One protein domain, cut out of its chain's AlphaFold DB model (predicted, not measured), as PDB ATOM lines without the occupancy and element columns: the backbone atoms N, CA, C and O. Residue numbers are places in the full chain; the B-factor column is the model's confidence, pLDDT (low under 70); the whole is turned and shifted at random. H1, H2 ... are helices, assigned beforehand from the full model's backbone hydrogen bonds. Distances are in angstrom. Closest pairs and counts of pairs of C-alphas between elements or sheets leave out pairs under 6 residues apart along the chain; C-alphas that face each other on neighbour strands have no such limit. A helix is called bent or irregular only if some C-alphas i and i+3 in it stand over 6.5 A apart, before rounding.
ATOM      1  N   LEU A  12     -31.821  25.263   4.708       74.06
ATOM      2  CA  LEU A  12     -30.533  25.385   4.014       74.06
ATOM      3  C   LEU A  12     -30.671  26.096   2.658       74.06
ATOM      4  O   LEU A  12     -29.903  26.997   2.329       74.06
ATOM      5  N   SER A  13     -31.731  25.804   1.900       69.81
ATOM      6  CA  SER A  13     -32.016  26.533   0.653       69.81
ATOM      7  C   SER A  13     -32.320  28.026   0.870       69.81
ATOM      8  O   SER A  13     -32.195  28.830  -0.054       69.81
ATOM      9  N   ARG A  14     -32.752  28.442   2.069       64.12
ATOM     10  CA  ARG A  14     -33.060  29.849   2.385       64.12
ATOM     11  C   ARG A  14     -31.830  30.647   2.802       64.12
ATOM     12  O   ARG A  14     -31.720  31.797   2.374       64.12
ATOM     13  N   SER A  15     -30.902  30.061   3.561       70.50
ATOM     14  CA  SER A  15     -29.632  30.727   3.887       70.50
ATOM     15  C   SER A  15     -28.837  31.019   2.612       70.50
ATOM     16  O   SER A  15     -28.429  32.158   2.382       70.50
ATOM     17  N   TRP A  16     -28.780  30.052   1.694       66.00
ATOM     18  CA  TRP A  16     -28.167  30.226   0.376       66.00
ATOM     19  C   TRP A  16     -28.833  31.324  -0.461       66.00
ATOM     20  O   TRP A  16     -28.152  32.073  -1.158       66.00
ATOM     21  N   ARG A  17     -30.159  31.492  -0.368       65.75
ATOM     22  CA  ARG A  17     -30.881  32.574  -1.065       65.75
ATOM     23  C   ARG A  17     -30.553  33.963  -0.527       65.75
ATOM     24  O   ARG A  17     -30.466  34.899  -1.325       65.75
ATOM     25  N   ARG A  18     -30.350  34.105   0.788       65.88
ATOM     26  CA  ARG A  18     -29.950  35.385   1.394       65.88
ATOM     27  C   ARG A  18     -28.529  35.772   0.993       65.88
ATOM     28  O   ARG A  18     -28.311  36.926   0.654       65.88
ATOM     29  N   VAL A  19     -27.612  34.807   0.919       67.94
ATOM     30  CA  VAL A  19     -26.217  35.043   0.499       67.94
ATOM     31  C   VAL A  19     -26.090  35.248  -1.019       67.94
ATOM     32  O   VAL A  19     -25.274  36.040  -1.485       67.94
ATOM     33  N   ALA A  20     -26.939  34.602  -1.823       66.06
ATOM     34  CA  ALA A  20     -26.892  34.740  -3.277       66.06
ATOM     35  C   ALA A  20     -27.406  36.099  -3.787       66.06
ATOM     36  O   ALA A  20     -27.033  36.504  -4.886       66.06
ATOM     37  N   ARG A  21     -28.260  36.813  -3.039       70.00
ATOM     38  CA  ARG A  21     -28.763  38.140  -3.444       70.00
ATOM     39  C   ARG A  21     -27.654  39.202  -3.565       70.00
ATOM     40  O   ARG A  21     -27.549  39.759  -4.656       70.00
ATOM     41  N   PRO A  22     -26.813  39.471  -2.547       73.94
ATOM     42  CA  PRO A  22     -25.767  40.496  -2.643       73.94
ATOM     43  C   PRO A  22     -24.704  40.141  -3.688       73.94
ATOM     44  O   PRO A  22     -24.306  40.988  -4.481       73.94
ATOM     45  N   ARG A  23     -24.328  38.859  -3.785       79.06
ATOM     46  CA  ARG A  23     -23.338  38.386  -4.764       79.06
ATOM     47  C   ARG A  23     -23.775  38.618  -6.216       79.06
ATOM     48  O   ARG A  23     -22.941  38.812  -7.090       79.06
ATOM     49  N   ARG A  24     -25.084  38.637  -6.482       78.38
ATOM     50  CA  ARG A  24     -25.644  38.897  -7.820       78.38
ATOM     51  C   ARG A  24     -25.655  40.376  -8.188       78.38
ATOM     52  O   ARG A  24     -25.401  40.691  -9.343       78.38
ATOM     53  N   TRP A  25     -25.918  41.256  -7.225       83.00
ATOM     54  CA  TRP A  25     -25.777  42.700  -7.433       83.00
ATOM     55  C   TRP A  25     -24.327  43.068  -7.723       83.00
ATOM     56  O   TRP A  25     -24.076  43.834  -8.643       83.00
ATOM     57  N   LEU A  26     -23.381  42.444  -7.019       88.31
ATOM     58  CA  LEU A  26     -21.956  42.631  -7.284       88.31
ATOM     59  C   LEU A  26     -21.572  42.230  -8.712       88.31
ATOM     60  O   LEU A  26     -20.896  43.004  -9.372       88.31
ATOM     61  N   LEU A  27     -22.060  41.092  -9.223       86.44
ATOM     62  CA  LEU A  27     -21.806  40.678 -10.613       86.44
ATOM     63  C   LEU A  27     -22.412  41.640 -11.650       86.44
ATOM     64  O   LEU A  27     -21.836  41.854 -12.713       86.44
ATOM     65  N   GLN A  28     -23.584  42.212 -11.364       85.81
ATOM     66  CA  GLN A  28     -24.211  43.198 -12.248       85.81
ATOM     67  C   GLN A  28     -23.451  44.523 -12.236       85.81
ATOM     68  O   GLN A  28     -23.184  45.075 -13.298       85.81
ATOM     69  N   LEU A  29     -23.074  45.001 -11.050       87.62
ATOM     70  CA  LEU A  29     -22.292  46.223 -10.886       87.62
ATOM     71  C   LEU A  29     -20.890  46.070 -11.477       87.62
ATOM     72  O   LEU A  29     -20.409  47.007 -12.101       87.62
ATOM     73  N   SER A  30     -20.268  44.894 -11.357       88.44
ATOM     74  CA  SER A  30     -18.974  44.632 -11.984       88.44
ATOM     75  C   SER A  30     -19.092  44.615 -13.505       88.44
ATOM     76  O   SER A  30     -18.323  45.292 -14.169       88.44
ATOM     77  N   ALA A  31     -20.082  43.914 -14.071       87.31
ATOM     78  CA  ALA A  31     -20.275  43.872 -15.523       87.31
ATOM     79  C   ALA A  31     -20.609  45.258 -16.103       87.31
ATOM     80  O   ALA A  31     -20.007  45.676 -17.090       87.31
ATOM     81  N   ALA A  32     -21.527  45.992 -15.464       85.00
ATOM     82  CA  ALA A  32     -21.887  47.344 -15.878       85.00
ATOM     83  C   ALA A  32     -20.712  48.321 -15.716       85.00
ATOM     84  O   ALA A  32     -20.446  49.106 -16.620       85.00
ATOM     85  N   GLY A  33     -19.976  48.235 -14.602       87.75
ATOM     86  CA  GLY A  33     -18.799  49.060 -14.334       87.75
ATOM     87  C   GLY A  33     -17.672  48.820 -15.338       87.75
ATOM     88  O   GLY A  33     -17.152  49.776 -15.904       87.75
ATOM     89  N   SER A  34     -17.348  47.556 -15.630       89.06
ATOM     90  CA  SER A  34     -16.373  47.200 -16.668       89.06
ATOM     91  C   SER A  34     -16.819  47.663 -18.055       89.06
ATOM     92  O   SER A  34     -16.000  48.168 -18.816       89.06
ATOM     93  N   GLY A  35     -18.115  47.554 -18.372       86.62
ATOM     94  CA  GLY A  35     -18.680  48.086 -19.613       86.62
ATOM     95  C   GLY A  35     -18.494  49.599 -19.744       86.62
ATOM     96  O   GLY A  35     -17.987  50.066 -20.760       86.62
ATOM     97  N   CYS A  36     -18.823  50.364 -18.696       86.44
ATOM     98  CA  CYS A  36     -18.600  51.814 -18.658       86.44
ATOM     99  C   CYS A  36     -17.118  52.181 -18.813       86.44
ATOM    100  O   CYS A  36     -16.799  53.094 -19.570       86.44
ATOM    101  N   ALA A  37     -16.219  51.472 -18.124       89.62
ATOM    102  CA  ALA A  37     -14.783  51.732 -18.192       89.62
ATOM    103  C   ALA A  37     -14.221  51.506 -19.607       89.62
ATOM    104  O   ALA A  37     -13.476  52.341 -20.111       89.62
ATOM    105  N   LEU A  38     -14.632  50.427 -20.280       89.44
ATOM    106  CA  LEU A  38     -14.217  50.136 -21.657       89.44
ATOM    107  C   LEU A  38     -14.790  51.138 -22.666       89.44
ATOM    108  O   LEU A  38     -14.084  51.562 -23.578       89.44
ATOM    109  N   LEU A  39     -16.042  51.572 -22.480       85.25
ATOM    110  CA  LEU A  39     -16.626  52.636 -23.303       85.25
ATOM    111  C   LEU A  39     -15.861  53.957 -23.146       85.25
ATOM    112  O   LEU A  39     -15.622  54.636 -24.143       85.25
ATOM    113  N   ALA A  40     -15.449  54.300 -21.922       88.31
ATOM    114  CA  ALA A  40     -14.640  55.488 -21.649       88.31
ATOM    115  C   ALA A  40     -13.222  55.390 -22.243       88.31
ATOM    116  O   ALA A  40     -12.664  56.405 -22.647       88.31
ATOM    117  N   ALA A  41     -12.667  54.179 -22.348       92.44
ATOM    118  CA  ALA A  41     -11.365  53.919 -22.963       92.44
ATOM    119  C   ALA A  41     -11.385  53.923 -24.507       92.44
ATOM    120  O   ALA A  41     -10.332  53.826 -25.128       92.44
ATOM    121  N   GLY A  42     -12.559  54.042 -25.139       90.12
ATOM    122  CA  GLY A  42     -12.709  54.036 -26.600       90.12
ATOM    123  C   GLY A  42     -12.993  52.659 -27.215       90.12
ATOM    124  O   GLY A  42     -13.332  52.586 -28.398       90.12
ATOM    125  N   ASP A  43     -12.979  51.585 -26.420       86.88
ATOM    126  CA  ASP A  43     -13.290  50.216 -26.845       86.88
ATOM    127  C   ASP A  43     -14.807  49.975 -26.902       86.88
ATOM    128  O   ASP A  43     -15.423  49.281 -26.083       86.88
ATOM    129  N   ARG A  44     -15.433  50.575 -27.919       79.06
ATOM    130  CA  ARG A  44     -16.892  50.579 -28.111       79.06
ATOM    131  C   ARG A  44     -17.540  49.185 -28.159       79.06
ATOM    132  O   ARG A  44     -18.526  49.000 -27.443       79.06
ATOM    133  N   PRO A  45     -17.049  48.201 -28.946       82.50
ATOM    134  CA  PRO A  45     -17.740  46.919 -29.061       82.50
ATOM    135  C   PRO A  45     -17.784  46.108 -27.750       82.50
ATOM    136  O   PRO A  45     -18.889  45.775 -27.312       82.50
ATOM    137  N   PRO A  46     -16.659  45.806 -27.065       85.44
ATOM    138  CA  PRO A  46     -16.706  45.015 -25.835       85.44
ATOM    139  C   PRO A  46     -17.336  45.796 -24.675       85.44
ATOM    140  O   PRO A  46     -18.081  45.209 -23.887       85.44
ATOM    141  N   GLY A  47     -17.111  47.115 -24.596       83.56
ATOM    142  CA  GLY A  47     -17.725  47.965 -23.579       83.56
ATOM    143  C   GLY A  47     -19.247  48.005 -23.693       83.56
ATOM    144  O   GLY A  47     -19.950  47.803 -22.701       83.56
ATOM    145  N   GLY A  48     -19.766  48.157 -24.915       80.88
ATOM    146  CA  GLY A  48     -21.199  48.107 -25.196       80.88
ATOM    147  C   GLY A  48     -21.814  46.758 -24.828       80.88
ATOM    148  O   GLY A  48     -22.823  46.717 -24.127       80.88
ATOM    149  N   ILE A  49     -21.186  45.645 -25.224       82.75
ATOM    150  CA  ILE A  49     -21.677  44.294 -24.908       82.75
ATOM    151  C   ILE A  49     -21.737  44.064 -23.396       82.75
ATOM    152  O   ILE A  49     -22.753  43.580 -22.900       82.75
ATOM    153  N   LEU A  50     -20.690  44.421 -22.646       84.94
ATOM    154  CA  LEU A  50     -20.652  44.229 -21.192       84.94
ATOM    155  C   LEU A  50     -21.669  45.109 -20.460       84.94
ATOM    156  O   LEU A  50     -22.341  44.635 -19.541       84.94
ATOM    157  N   LEU A  51     -21.847  46.352 -20.913       83.00
ATOM    158  CA  LEU A  51     -22.866  47.257 -20.391       83.00
ATOM    159  C   LEU A  51     -24.275  46.692 -20.624       83.00
ATOM    160  O   LEU A  51     -25.078  46.584 -19.694       83.00
ATOM    161  N   VAL A  52     -24.560  46.263 -21.855       83.38
ATOM    162  CA  VAL A  52     -25.827  45.627 -22.227       83.38
ATOM    163  C   VAL A  52     -26.044  44.345 -21.432       83.38
ATOM    164  O   VAL A  52     -27.138  44.117 -20.919       83.38
ATOM    165  N   LEU A  53     -25.023  43.509 -21.271       83.06
ATOM    166  CA  LEU A  53     -25.122  42.280 -20.494       83.06
ATOM    167  C   LEU A  53     -25.456  42.588 -19.027       83.06
ATOM    168  O   LEU A  53     -26.387  41.999 -18.477       83.06
ATOM    169  N   GLY A  54     -24.768  43.559 -18.418       83.81
ATOM    170  CA  GLY A  54     -25.023  44.012 -17.048       83.81
ATOM    171  C   GLY A  54     -26.452  44.525 -16.846       83.81
ATOM    172  O   GLY A  54     -27.111  44.156 -15.869       83.81
ATOM    173  N   LEU A  55     -26.968  45.298 -17.806       80.50
ATOM    174  CA  LEU A  55     -28.323  45.862 -17.777       80.50
ATOM    175  C   LEU A  55     -29.422  44.837 -18.114       80.50
ATOM    176  O   LEU A  55     -30.522  44.901 -17.566       80.50
ATOM    177  N   THR A  56     -29.144  43.870 -18.994       82.19
ATOM    178  CA  THR A  56     -30.105  42.836 -19.421       82.19
ATOM    179  C   THR A  56     -30.201  41.663 -18.441       82.19
ATOM    180  O   THR A  56     -31.257  41.033 -18.339       82.19
ATOM    181  N   LEU A  57     -29.131  41.344 -17.705       82.94
ATOM    182  CA  LEU A  57     -29.041  40.214 -16.768       82.94
ATOM    183  C   LEU A  57     -30.230  40.090 -15.790       82.94
ATOM    184  O   LEU A  57     -30.771  38.985 -15.645       82.94
ATOM    185  N   PRO A  58     -30.700  41.171 -15.131       79.50
ATOM    186  CA  PRO A  58     -31.885  41.105 -14.276       79.50
ATOM    187  C   PRO A  58     -33.143  40.670 -15.042       79.50
ATOM    188  O   PRO A  58     -34.010  39.983 -14.496       79.50
ATOM    189  N   VAL A  59     -33.231  41.048 -16.318       80.19
ATOM    190  CA  VAL A  59     -34.398  40.850 -17.177       80.19
ATOM    191  C   VAL A  59     -34.460  39.429 -17.747       80.19
ATOM    192  O   VAL A  59     -35.546  38.855 -17.906       80.19
ATOM    193  N   TRP A  60     -33.310  38.812 -18.022       78.75
ATOM    194  CA  TRP A  60     -33.227  37.425 -18.505       78.75
ATOM    195  C   TRP A  60     -33.373  36.374 -17.414       78.75
ATOM    196  O   TRP A  60     -33.581  35.197 -17.707       78.75
ATOM    197  N   ARG A  61     -33.343  36.793 -16.150       78.62
ATOM    198  CA  ARG A  61     -33.449  35.880 -15.021       78.62
ATOM    199  C   ARG A  61     -34.746  35.068 -15.090       78.62
ATOM    200  O   ARG A  61     -35.818  35.610 -15.369       78.62
ATOM    201  N   ALA A  62     -34.663  33.775 -14.781       77.62
ATOM    202  CA  ALA A  62     -35.845  32.939 -14.612       77.62
ATOM    203  C   ALA A  62     -36.684  33.428 -13.407       77.62
ATOM    204  O   ALA A  62     -36.113  33.908 -12.418       77.62
ATOM    205  N   PRO A  63     -38.026  33.360 -13.471       74.75
ATOM    206  CA  PRO A  63     -38.877  33.642 -12.316       74.75
ATOM    207  C   PRO A  63     -38.554  32.680 -11.168       74.75
ATOM    208  O   PRO A  63     -38.178  31.530 -11.410       74.75
ATOM    209  N   GLU A  64     -38.670  33.145  -9.922       78.38
ATOM    210  CA  GLU A  64     -38.389  32.282  -8.778       78.38
ATOM    211  C   GLU A  64     -39.461  31.179  -8.722       78.38
ATOM    212  O   GLU A  64     -40.663  31.438  -8.844       78.38
ATOM    213  N   ARG A  65     -39.028  29.913  -8.602       74.62
ATOM    214  CA  ARG A  65     -39.898  28.722  -8.693       74.62
ATOM    215  C   ARG A  65     -40.960  28.632  -7.593       74.62
ATOM    216  O   ARG A  65     -41.826  27.768  -7.699       74.62
ATOM    217  N   ASP A  66     -40.937  29.539  -6.622       78.25
ATOM    218  CA  ASP A  66     -41.824  29.553  -5.457       78.25
ATOM    219  C   ASP A  66     -42.826  30.730  -5.495       78.25
ATOM    220  O   ASP A  66     -43.650  30.868  -4.594       78.25
ATOM    221  N   GLU A  67     -42.789  31.583  -6.529       77.44
ATOM    222  CA  GLU A  67     -43.730  32.709  -6.673       77.44
ATOM    223  C   GLU A  67     -45.157  32.201  -6.945       77.44
ATOM    224  O   GLU A  67     -45.343  31.194  -7.635       77.44
ATOM    225  N   HIS A  68     -46.181  32.919  -6.482       77.31
ATOM    226  CA  HIS A  68     -47.568  32.602  -6.828       77.31
ATOM    227  C   HIS A  68     -47.781  32.752  -8.352       77.31
ATOM    228  O   HIS A  68     -47.263  33.706  -8.940       77.31
ATOM    229  N   PRO A  69     -48.550  31.879  -9.035       75.88
ATOM    230  CA  PRO A  69     -48.699  31.908 -10.497       75.88
ATOM    231  C   PRO A  69     -49.131  33.274 -11.060       75.88
ATOM    232  O   PRO A  69     -48.592  33.724 -12.070       75.88
ATOM    233  N   ALA A  70     -50.022  33.991 -10.366       74.81
ATOM    234  CA  ALA A  70     -50.428  35.347 -10.753       74.81
ATOM    235  C   ALA A  70     -49.267  36.369 -10.707       74.81
ATOM    236  O   ALA A  70     -49.128  37.202 -11.604       74.81
ATOM    237  N   GLN A  71     -48.396  36.288  -9.692       77.06
ATOM    238  CA  GLN A  71     -47.195  37.126  -9.609       77.06
ATOM    239  C   GLN A  71     -46.176  36.743 -10.679       77.06
ATOM    240  O   GLN A  71     -45.619  37.643 -11.306       77.06
ATOM    241  N   ARG A  72     -45.996  35.442 -10.956       81.56
ATOM    242  CA  ARG A  72     -45.132  34.977 -12.053       81.56
ATOM    243  C   ARG A  72     -45.561  35.562 -13.383       81.56
ATOM    244  O   ARG A  72     -44.720  35.951 -14.184       81.56
ATOM    245  N   PHE A  73     -46.865  35.619 -13.636       80.00
ATOM    246  CA  PHE A  73     -47.377  36.136 -14.897       80.00
ATOM    247  C   PHE A  73     -47.097  37.641 -15.038       80.00
ATOM    248  O   PHE A  73     -46.551  38.075 -16.052       80.00
ATOM    249  N   ARG A  74     -47.321  38.431 -13.978       82.19
ATOM    250  CA  ARG A  74     -46.945  39.855 -13.959       82.19
ATOM    251  C   ARG A  74     -45.430  40.074 -14.055       82.19
ATOM    252  O   ARG A  74     -44.985  40.971 -14.766       82.19
ATOM    253  N   SER A  75     -44.630  39.275 -13.348       82.19
ATOM    254  CA  SER A  75     -43.168  39.392 -13.356       82.19
ATOM    255  C   SER A  75     -42.579  38.994 -14.712       82.19
ATOM    256  O   SER A  75     -41.618  39.619 -15.160       82.19
ATOM    257  N   ARG A  76     -43.188  38.028 -15.412       83.94
ATOM    258  CA  ARG A  76     -42.893  37.723 -16.819       83.94
ATOM    259  C   ARG A  76     -43.245  38.889 -17.733       83.94
ATOM    260  O   ARG A  76     -42.390  39.292 -18.509       83.94
ATOM    261  N   HIS A  77     -44.439  39.466 -17.608       82.00
ATOM    262  CA  HIS A  77     -44.858  40.586 -18.455       82.00
ATOM    263  C   HIS A  77     -43.929  41.800 -18.307       82.00
ATOM    264  O   HIS A  77     -43.458  42.344 -19.299       82.00
ATOM    265  N   ARG A  78     -43.565  42.162 -17.069       83.56
ATOM    266  CA  ARG A  78     -42.571  43.217 -16.799       83.56
ATOM    267  C   ARG A  78     -41.218  42.928 -17.432       83.56
ATOM    268  O   ARG A  78     -40.599  43.835 -17.971       83.56
ATOM    269  N   ARG A  79     -40.763  41.674 -17.383       84.75
ATOM    270  CA  ARG A  79     -39.511  41.272 -18.033       84.75
ATOM    271  C   ARG A  79     -39.619  41.365 -19.550       84.75
ATOM    272  O   ARG A  79     -38.691  41.858 -20.164       84.75
ATOM    273  N   ILE A  80     -40.732  40.944 -20.148       81.69
ATOM    274  CA  ILE A  80     -40.952  41.062 -21.597       81.69
ATOM    275  C   ILE A  80     -40.947  42.537 -22.016       81.69
ATOM    276  O   ILE A  80     -40.210  42.889 -22.931       81.69
ATOM    277  N   ALA A  81     -41.675  43.402 -21.305       83.12
ATOM    278  CA  ALA A  81     -41.683  44.842 -21.562       83.12
ATOM    279  C   ALA A  81     -40.283  45.460 -21.408       83.12
ATOM    280  O   ALA A  81     -39.837  46.200 -22.277       83.12
ATOM    281  N   ALA A  82     -39.546  45.092 -20.356       83.06
ATOM    282  CA  ALA A  82     -38.173  45.545 -20.169       83.06
ATOM    283  C   ALA A  82     -37.232  45.040 -21.279       83.06
ATOM    284  O   ALA A  82     -36.400  45.809 -21.742       83.06
ATOM    285  N   ARG A  83     -37.376  43.794 -21.763       83.31
ATOM    286  CA  ARG A  83     -36.604  43.291 -22.920       83.31
ATOM    287  C   ARG A  83     -36.925  44.095 -24.172       83.31
ATOM    288  O   ARG A  83     -36.004  44.521 -24.854       83.31
ATOM    289  N   ALA A  84     -38.208  44.325 -24.436       82.31
ATOM    290  CA  ALA A  84     -38.660  45.095 -25.586       82.31
ATOM    291  C   ALA A  84     -38.126  46.534 -25.558       82.31
ATOM    292  O   ALA A  84     -37.700  47.032 -26.591       82.31
ATOM    293  N   GLY A  85     -38.096  47.175 -24.385       81.19
ATOM    294  CA  GLY A  85     -37.532  48.518 -24.227       81.19
ATOM    295  C   GLY A  85     -36.007  48.554 -24.306       81.19
ATOM    296  O   GLY A  85     -35.439  49.554 -24.731       81.19
ATOM    297  N   LEU A  86     -35.328  47.464 -23.944       83.62
ATOM    298  CA  LEU A  86     -33.871  47.423 -23.971       83.62
ATOM    299  C   LEU A  86     -33.302  47.106 -25.362       83.62
ATOM    300  O   LEU A  86     -32.254  47.638 -25.707       83.62
ATOM    301  N   LEU A  87     -33.996  46.313 -26.185       82.50
ATOM    302  CA  LEU A  87     -33.593  46.026 -27.570       82.50
ATOM    303  C   LEU A  87     -33.231  47.280 -28.399       82.50
ATOM    304  O   LEU A  87     -32.131  47.295 -28.955       82.50
ATOM    305  N   PRO A  88     -34.053  48.347 -28.464       81.38
ATOM    306  CA  PRO A  88     -33.690  49.549 -29.214       81.38
ATOM    307  C   PRO A  88     -32.464  50.257 -28.624       81.38
ATOM    308  O   PRO A  88     -31.643  50.761 -29.381       81.38
ATOM    309  N   VAL A  89     -32.275  50.231 -27.299       81.06
ATOM    310  CA  VAL A  89     -31.069  50.789 -26.658       81.06
ATOM    311  C   VAL A  89     -29.828  50.013 -27.090       81.06
ATOM    312  O   VAL A  89     -28.831  50.610 -27.482       81.06
ATOM    313  N   THR A  90     -29.897  48.677 -27.076       79.44
ATOM    314  CA  THR A  90     -28.782  47.834 -27.534       79.44
ATOM    315  C   THR A  90     -28.473  48.050 -29.011       79.44
ATOM    316  O   THR A  90     -27.304  48.098 -29.386       79.44
ATOM    317  N   ALA A  91     -29.507  48.240 -29.835       82.25
ATOM    318  CA  ALA A  91     -29.357  48.501 -31.257       82.25
ATOM    319  C   ALA A  91     -28.639  49.836 -31.498       82.25
ATOM    320  O   ALA A  91     -27.685  49.875 -32.266       82.25
ATOM    321  N   VAL A  92     -29.026  50.902 -30.791       82.50
ATOM    322  CA  VAL A  92     -28.400  52.229 -30.921       82.50
ATOM    323  C   VAL A  92     -26.941  52.226 -30.454       82.50
ATOM    324  O   VAL A  92     -26.101  52.866 -31.078       82.50
ATOM    325  N   ILE A  93     -26.606  51.472 -29.401       79.38
ATOM    326  CA  ILE A  93     -25.209  51.323 -28.950       79.38
ATOM    327  C   ILE A  93     -24.369  50.578 -29.998       79.38
ATOM    328  O   ILE A  93     -23.230  50.961 -30.256       79.38
ATOM    329  N   ALA A  94     -24.917  49.518 -30.598       79.38
ATOM    330  CA  ALA A  94     -24.215  48.727 -31.608       79.38
ATOM    331  C   ALA A  94     -24.061  49.477 -32.940       79.38
ATOM    332  O   ALA A  94     -23.072  49.299 -33.648       79.38
ATOM    333  N   VAL A  95     -25.044  50.309 -33.279       84.31
ATOM    334  CA  VAL A  95     -25.161  50.976 -34.571       84.31
ATOM    335  C   VAL A  95     -25.489  52.451 -34.307       84.31
ATOM    336  O   VAL A  95     -26.659  52.826 -34.288       84.31
ATOM    337  N   PRO A  96     -24.480  53.316 -34.092       74.88
ATOM    338  CA  PRO A  96     -24.685  54.691 -33.612       74.88
ATOM    339  C   PRO A  96     -25.422  55.604 -34.605       74.88
ATOM    340  O   PRO A  96     -25.832  56.702 -34.247       74.88
ATOM    341  N   HIS A  97     -25.595  55.156 -35.850       82.25
ATOM    342  CA  HIS A  97     -26.376  55.829 -36.889       82.25
ATOM    343  C   HIS A  97     -27.859  55.426 -36.886       82.25
ATOM    344  O   HIS A  97     -28.649  55.985 -37.648       82.25
ATOM    345  N   LEU A  98     -28.268  54.478 -36.035       79.81
ATOM    346  CA  LEU A  98     -29.682  54.204 -35.814       79.81
ATOM    347  C   LEU A  98     -30.356  55.416 -35.163       79.81
ATOM    348  O   LEU A  98     -29.861  55.991 -34.198       79.81
ATOM    349  N   SER A  99     -31.499  55.795 -35.737       76.94
ATOM    350  CA  SER A  99     -32.203  57.045 -35.456       76.94
ATOM    351  C   SER A  99     -32.428  57.293 -33.951       76.94
ATOM    352  O   SER A  99     -32.862  56.370 -33.250       76.94
ATOM    353  N   PRO A 100     -32.261  58.540 -33.452       83.88
ATOM    354  CA  PRO A 100     -32.624  58.931 -32.081       83.88
ATOM    355  C   PRO A 100     -34.093  58.627 -31.741       83.88
ATOM    356  O   PRO A 100     -34.458  58.506 -30.572       83.88
ATOM    357  N   LEU A 101     -34.931  58.418 -32.758       85.19
ATOM    358  CA  LEU A 101     -36.291  57.916 -32.616       85.19
ATOM    359  C   LEU A 101     -36.347  56.577 -31.856       85.19
ATOM    360  O   LEU A 101     -37.222  56.392 -31.018       85.19
ATOM    361  N   LEU A 102     -35.387  55.666 -32.052       85.19
ATOM    362  CA  LEU A 102     -35.345  54.393 -31.318       85.19
ATOM    363  C   LEU A 102     -35.074  54.588 -29.821       85.19
ATOM    364  O   LEU A 102     -35.652  53.876 -28.999       85.19
ATOM    365  N   LEU A 103     -34.264  55.587 -29.454       83.50
ATOM    366  CA  LEU A 103     -34.064  55.963 -28.050       83.50
ATOM    367  C   LEU A 103     -35.347  56.534 -27.437       83.50
ATOM    368  O   LEU A 103     -35.668  56.214 -26.295       83.50
ATOM    369  N   LEU A 104     -36.115  57.317 -28.201       86.44
ATOM    370  CA  LEU A 104     -37.414  57.835 -27.757       86.44
ATOM    371  C   LEU A 104     -38.458  56.724 -27.565       86.44
ATOM    372  O   LEU A 104     -39.310  56.826 -26.682       86.44
ATOM    373  N   LEU A 105     -38.378  55.641 -28.341       84.38
ATOM    374  CA  LEU A 105     -39.249  54.470 -28.198       84.38
ATOM    375  C   LEU A 105     -38.828  53.517 -27.065       84.38
ATOM    376  O   LEU A 105     -39.669  52.767 -26.571       84.38
ATOM    377  N   ALA A 106     -37.575  53.553 -26.606       82.12
ATOM    378  CA  ALA A 106     -37.072  52.680 -25.542       82.12
ATOM    379  C   ALA A 106     -37.884  52.704 -24.222       82.12
ATOM    380  O   ALA A 106     -38.154  51.628 -23.675       82.12
ATOM    381  N   PRO A 107     -38.323  53.861 -23.680       85.06
ATOM    382  CA  PRO A 107     -39.129  53.884 -22.457       85.06
ATOM    383  C   PRO A 107     -40.588  53.455 -22.678       85.06
ATOM    384  O   PRO A 107     -41.268  53.112 -21.706       85.06
ATOM    385  N   LEU A 108     -41.077  53.438 -23.924       85.56
ATOM    386  CA  LEU A 108     -42.493  53.242 -24.244       85.56
ATOM    387  C   LEU A 108     -43.072  51.934 -23.665       85.56
ATOM    388  O   LEU A 108     -44.112  52.001 -23.009       85.56
ATOM    389  N   PRO A 109     -42.419  50.756 -23.772       83.50
ATOM    390  CA  PRO A 109     -42.955  49.518 -23.201       83.50
ATOM    391  C   PRO A 109     -43.084  49.565 -21.672       83.50
ATOM    392  O   PRO A 109     -44.020  48.999 -21.104       83.50
ATOM    393  N   SER A 110     -42.163  50.258 -20.999       81.38
ATOM    394  CA  SER A 110     -42.184  50.424 -19.541       81.38
ATOM    395  C   SER A 110     -43.275  51.402 -19.103       81.38
ATOM    396  O   SER A 110     -43.955  51.150 -18.109       81.38
ATOM    397  N   LEU A 111     -43.484  52.477 -19.869       85.75
ATOM    398  CA  LEU A 111     -44.558  53.449 -19.645       85.75
ATOM    399  C   LEU A 111     -45.945  52.858 -19.916       85.75
ATOM    400  O   LEU A 111     -46.909  53.222 -19.244       85.75
ATOM    401  N   LEU A 112     -46.049  51.913 -20.853       85.44
ATOM    402  CA  LEU A 112     -47.290  51.206 -21.159       85.44
ATOM    403  C   LEU A 112     -47.617  50.097 -20.147       85.44
ATOM    404  O   LEU A 112     -48.786  49.741 -20.014       85.44
ATOM    405  N   GLU A 113     -46.646  49.577 -19.384       86.69
ATOM    406  CA  GLU A 113     -46.877  48.533 -18.363       86.69
ATOM    407  C   GLU A 113     -48.048  48.819 -17.408       86.69
ATOM    408  O   GLU A 113     -48.882  47.923 -17.240       86.69
ATOM    409  N   PRO A 114     -48.169  50.008 -16.781       84.56
ATOM    410  CA  PRO A 114     -49.297  50.309 -15.905       84.56
ATOM    411  C   PRO A 114     -50.637  50.282 -16.644       84.56
ATOM    412  O   PRO A 114     -51.617  49.792 -16.085       84.56
ATOM    413  N   TYR A 115     -50.689  50.747 -17.892       87.12
ATOM    414  CA  TYR A 115     -51.914  50.761 -18.694       87.12
ATOM    415  C   TYR A 115     -52.312  49.361 -19.146       87.12
ATOM    416  O   TYR A 115     -53.471  48.974 -18.998       87.12
ATOM    417  N   VAL A 116     -51.346  48.554 -19.589       86.25
ATOM    418  CA  VAL A 116     -51.577  47.139 -19.895       86.25
ATOM    419  C   VAL A 116     -52.076  46.414 -18.648       86.25
ATOM    420  O   VAL A 116     -53.035  45.654 -18.718       86.25
ATOM    421  N   TRP A 117     -51.507  46.704 -17.475       84.50
ATOM    422  CA  TRP A 117     -51.993  46.147 -16.213       84.50
ATOM    423  C   TRP A 117     -53.413  46.609 -15.862       84.50
ATOM    424  O   TRP A 117     -54.185  45.839 -15.288       84.50
ATOM    425  N   LEU A 118     -53.786  47.846 -16.191       85.44
ATOM    426  CA  LEU A 118     -55.149  48.347 -15.999       85.44
ATOM    427  C   LEU A 118     -56.151  47.676 -16.944       85.44
ATOM    428  O   LEU A 118     -57.273  47.421 -16.509       85.44
ATOM    429  N   ALA A 119     -55.738  47.332 -18.163       88.94
ATOM    430  CA  ALA A 119     -56.561  46.631 -19.145       88.94
ATOM    431  C   ALA A 119     -56.824  45.155 -18.789       88.94
ATOM    432  O   ALA A 119     -57.691  44.515 -19.381       88.94
ATOM    433  N   TRP A 120     -56.109  44.587 -17.814       83.56
ATOM    434  CA  TRP A 120     -56.296  43.186 -17.444       83.56
ATOM    435  C   TRP A 120     -57.635  42.900 -16.743       83.56
ATOM    436  O   TRP A 120     -58.134  43.730 -15.969       83.56
ATOM    437  N   PRO A 121     -58.172  41.669 -16.899       89.38
ATOM    438  CA  PRO A 121     -59.373  41.222 -16.202       89.38
ATOM    439  C   PRO A 121     -59.308  41.467 -14.689       89.38
ATOM    440  O   PRO A 121     -58.287  41.227 -14.034       89.38
ATOM    441  N   ALA A 122     -60.421  41.916 -14.102       83.75
ATOM    442  CA  ALA A 122     -60.500  42.249 -12.676       83.75
ATOM    443  C   ALA A 122     -60.085  41.081 -11.757       83.75
ATOM    444  O   ALA A 122     -59.385  41.312 -10.771       83.75
ATOM    445  N   GLY A 123     -60.426  39.836 -12.110       83.44
ATOM    446  CA  GLY A 123     -60.044  38.643 -11.343       83.44
ATOM    447  C   GLY A 123     -58.526  38.421 -11.258       83.44
ATOM    448  O   GLY A 123     -57.993  38.138 -10.183       83.44
ATOM    449  N   LEU A 124     -57.792  38.641 -12.354       78.50
ATOM    450  CA  LEU A 124     -56.325  38.546 -12.355       78.50
ATOM    451  C   LEU A 124     -55.687  39.674 -11.540       78.50
ATOM    452  O   LEU A 124     -54.731  39.455 -10.793       78.50
ATOM    453  N   ARG A 125     -56.248  40.885 -11.625       84.62
ATOM    454  CA  ARG A 125     -55.776  42.017 -10.819       84.62
ATOM    455  C   ARG A 125     -55.975  41.761  -9.326       84.62
ATOM    456  O   ARG A 125     -55.065  42.046  -8.548       84.62
ATOM    457  N   ARG A 126     -57.117  41.187  -8.930       80.19
ATOM    458  CA  ARG A 126     -57.411  40.807  -7.539       80.19
ATOM    459  C   ARG A 126     -56.441  39.749  -7.029       80.19
ATOM    460  O   ARG A 126     -55.747  40.004  -6.050       80.19
TER     461      ARG A 126
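AT A GLANCE: This is residues 12 to 126 of the 315 residues of an uncharacterized protein of Streptomyces sp. 846.5 (UniProt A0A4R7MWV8). The chain runs back and forth in one thin layer of helices: H1, H2 and H3 lie in sequence, each turned back on the one before, and the short H4 and H5 together make a fourth row along the other side of H3. H1 and H2 make a narrow V, closed at their link, from which residues 12 to 23 of H1 stick out free; little H6 ends the far row near the beginning of H3. The printed part has 115 residues with six named helices, H1 to H6 in chain order, and no named strand: all helix. It is loose, with a radius of gyration of the C-alphas of 17.2 A, and flat, spanning 51 by 42 by 14 A.

HOW THE PARTS SIT: H1, residues 12 to 40, is the longest helix and touches H2, residues 44 to 60, with its residues 27 to 39 alone. The two form a helical hairpin at a shallow tilt of 26 degrees, opposite ways; the closest C-alphas, of Gly 35 and Gly 47, are 4.1 A apart. H2 also forms a helical hairpin with H3, residues 69 to 94, at a shallow tilt of 10 degrees, opposite ways; their closest C-alphas, of Val 59 and Arg 79, are 5.2 A apart. H3 is the hub, touching three helices. With residues 85 to 92 alone it touches H4, residues 100 to 105, in a third helical hairpin at a shallow tilt of 3 degrees, opposite ways; the closest C-alphas, of Pro 88 and Leu 102, are 5.5 A apart. With residues 78 to 85 alone it touches residues 108 to 113 of H5, which holds residues 108 to 119, at a shallow tilt of 22 degrees, opposite ways; the closest C-alphas, of Ala 81 and Pro 109, are 5.1 A apart. The helix packing is mostly aligned, the four touching pairs each at a shallow tilt. H4 and H5 meet only through their link. H6, residues 122 to 126, is close to H3 but not clearly touching, with the C-alphas of Ala 70 and Leu 124 6.9 A apart. H1 and H3 are apart. Each O i to N i+4 pair is within hydrogen-bond range in H4 and H6, against 23 of 25 in H1, 11 of 13 in H2, 20 of 22 in H3 and 6 of 8 in H5.

IN THESE COORDINATES: H1 begins at C-alpha 12, (-30.533, 25.385, 4.014), and is 42.6 A long, with a kink of 31 degrees near residue 19. H2 measures 23.1 A and H3 36.4 A. H2 and H5 are only just irregular: C-alphas 55 and 58 are 6.9 A apart, and C-alphas 111 and 114 are 6.8 A apart. H6 ends at C-alpha 126, (-57.411, 40.807, -7.539).

THE WHOLE: The two C-alphas farthest apart, of Ala 41 and Gly 123, are 52.3 A apart. The printed part has no cut and no long link. Mean pLDDT of the printed part is 81.6; residues 13 to 14 and 16 to 20 are under 70.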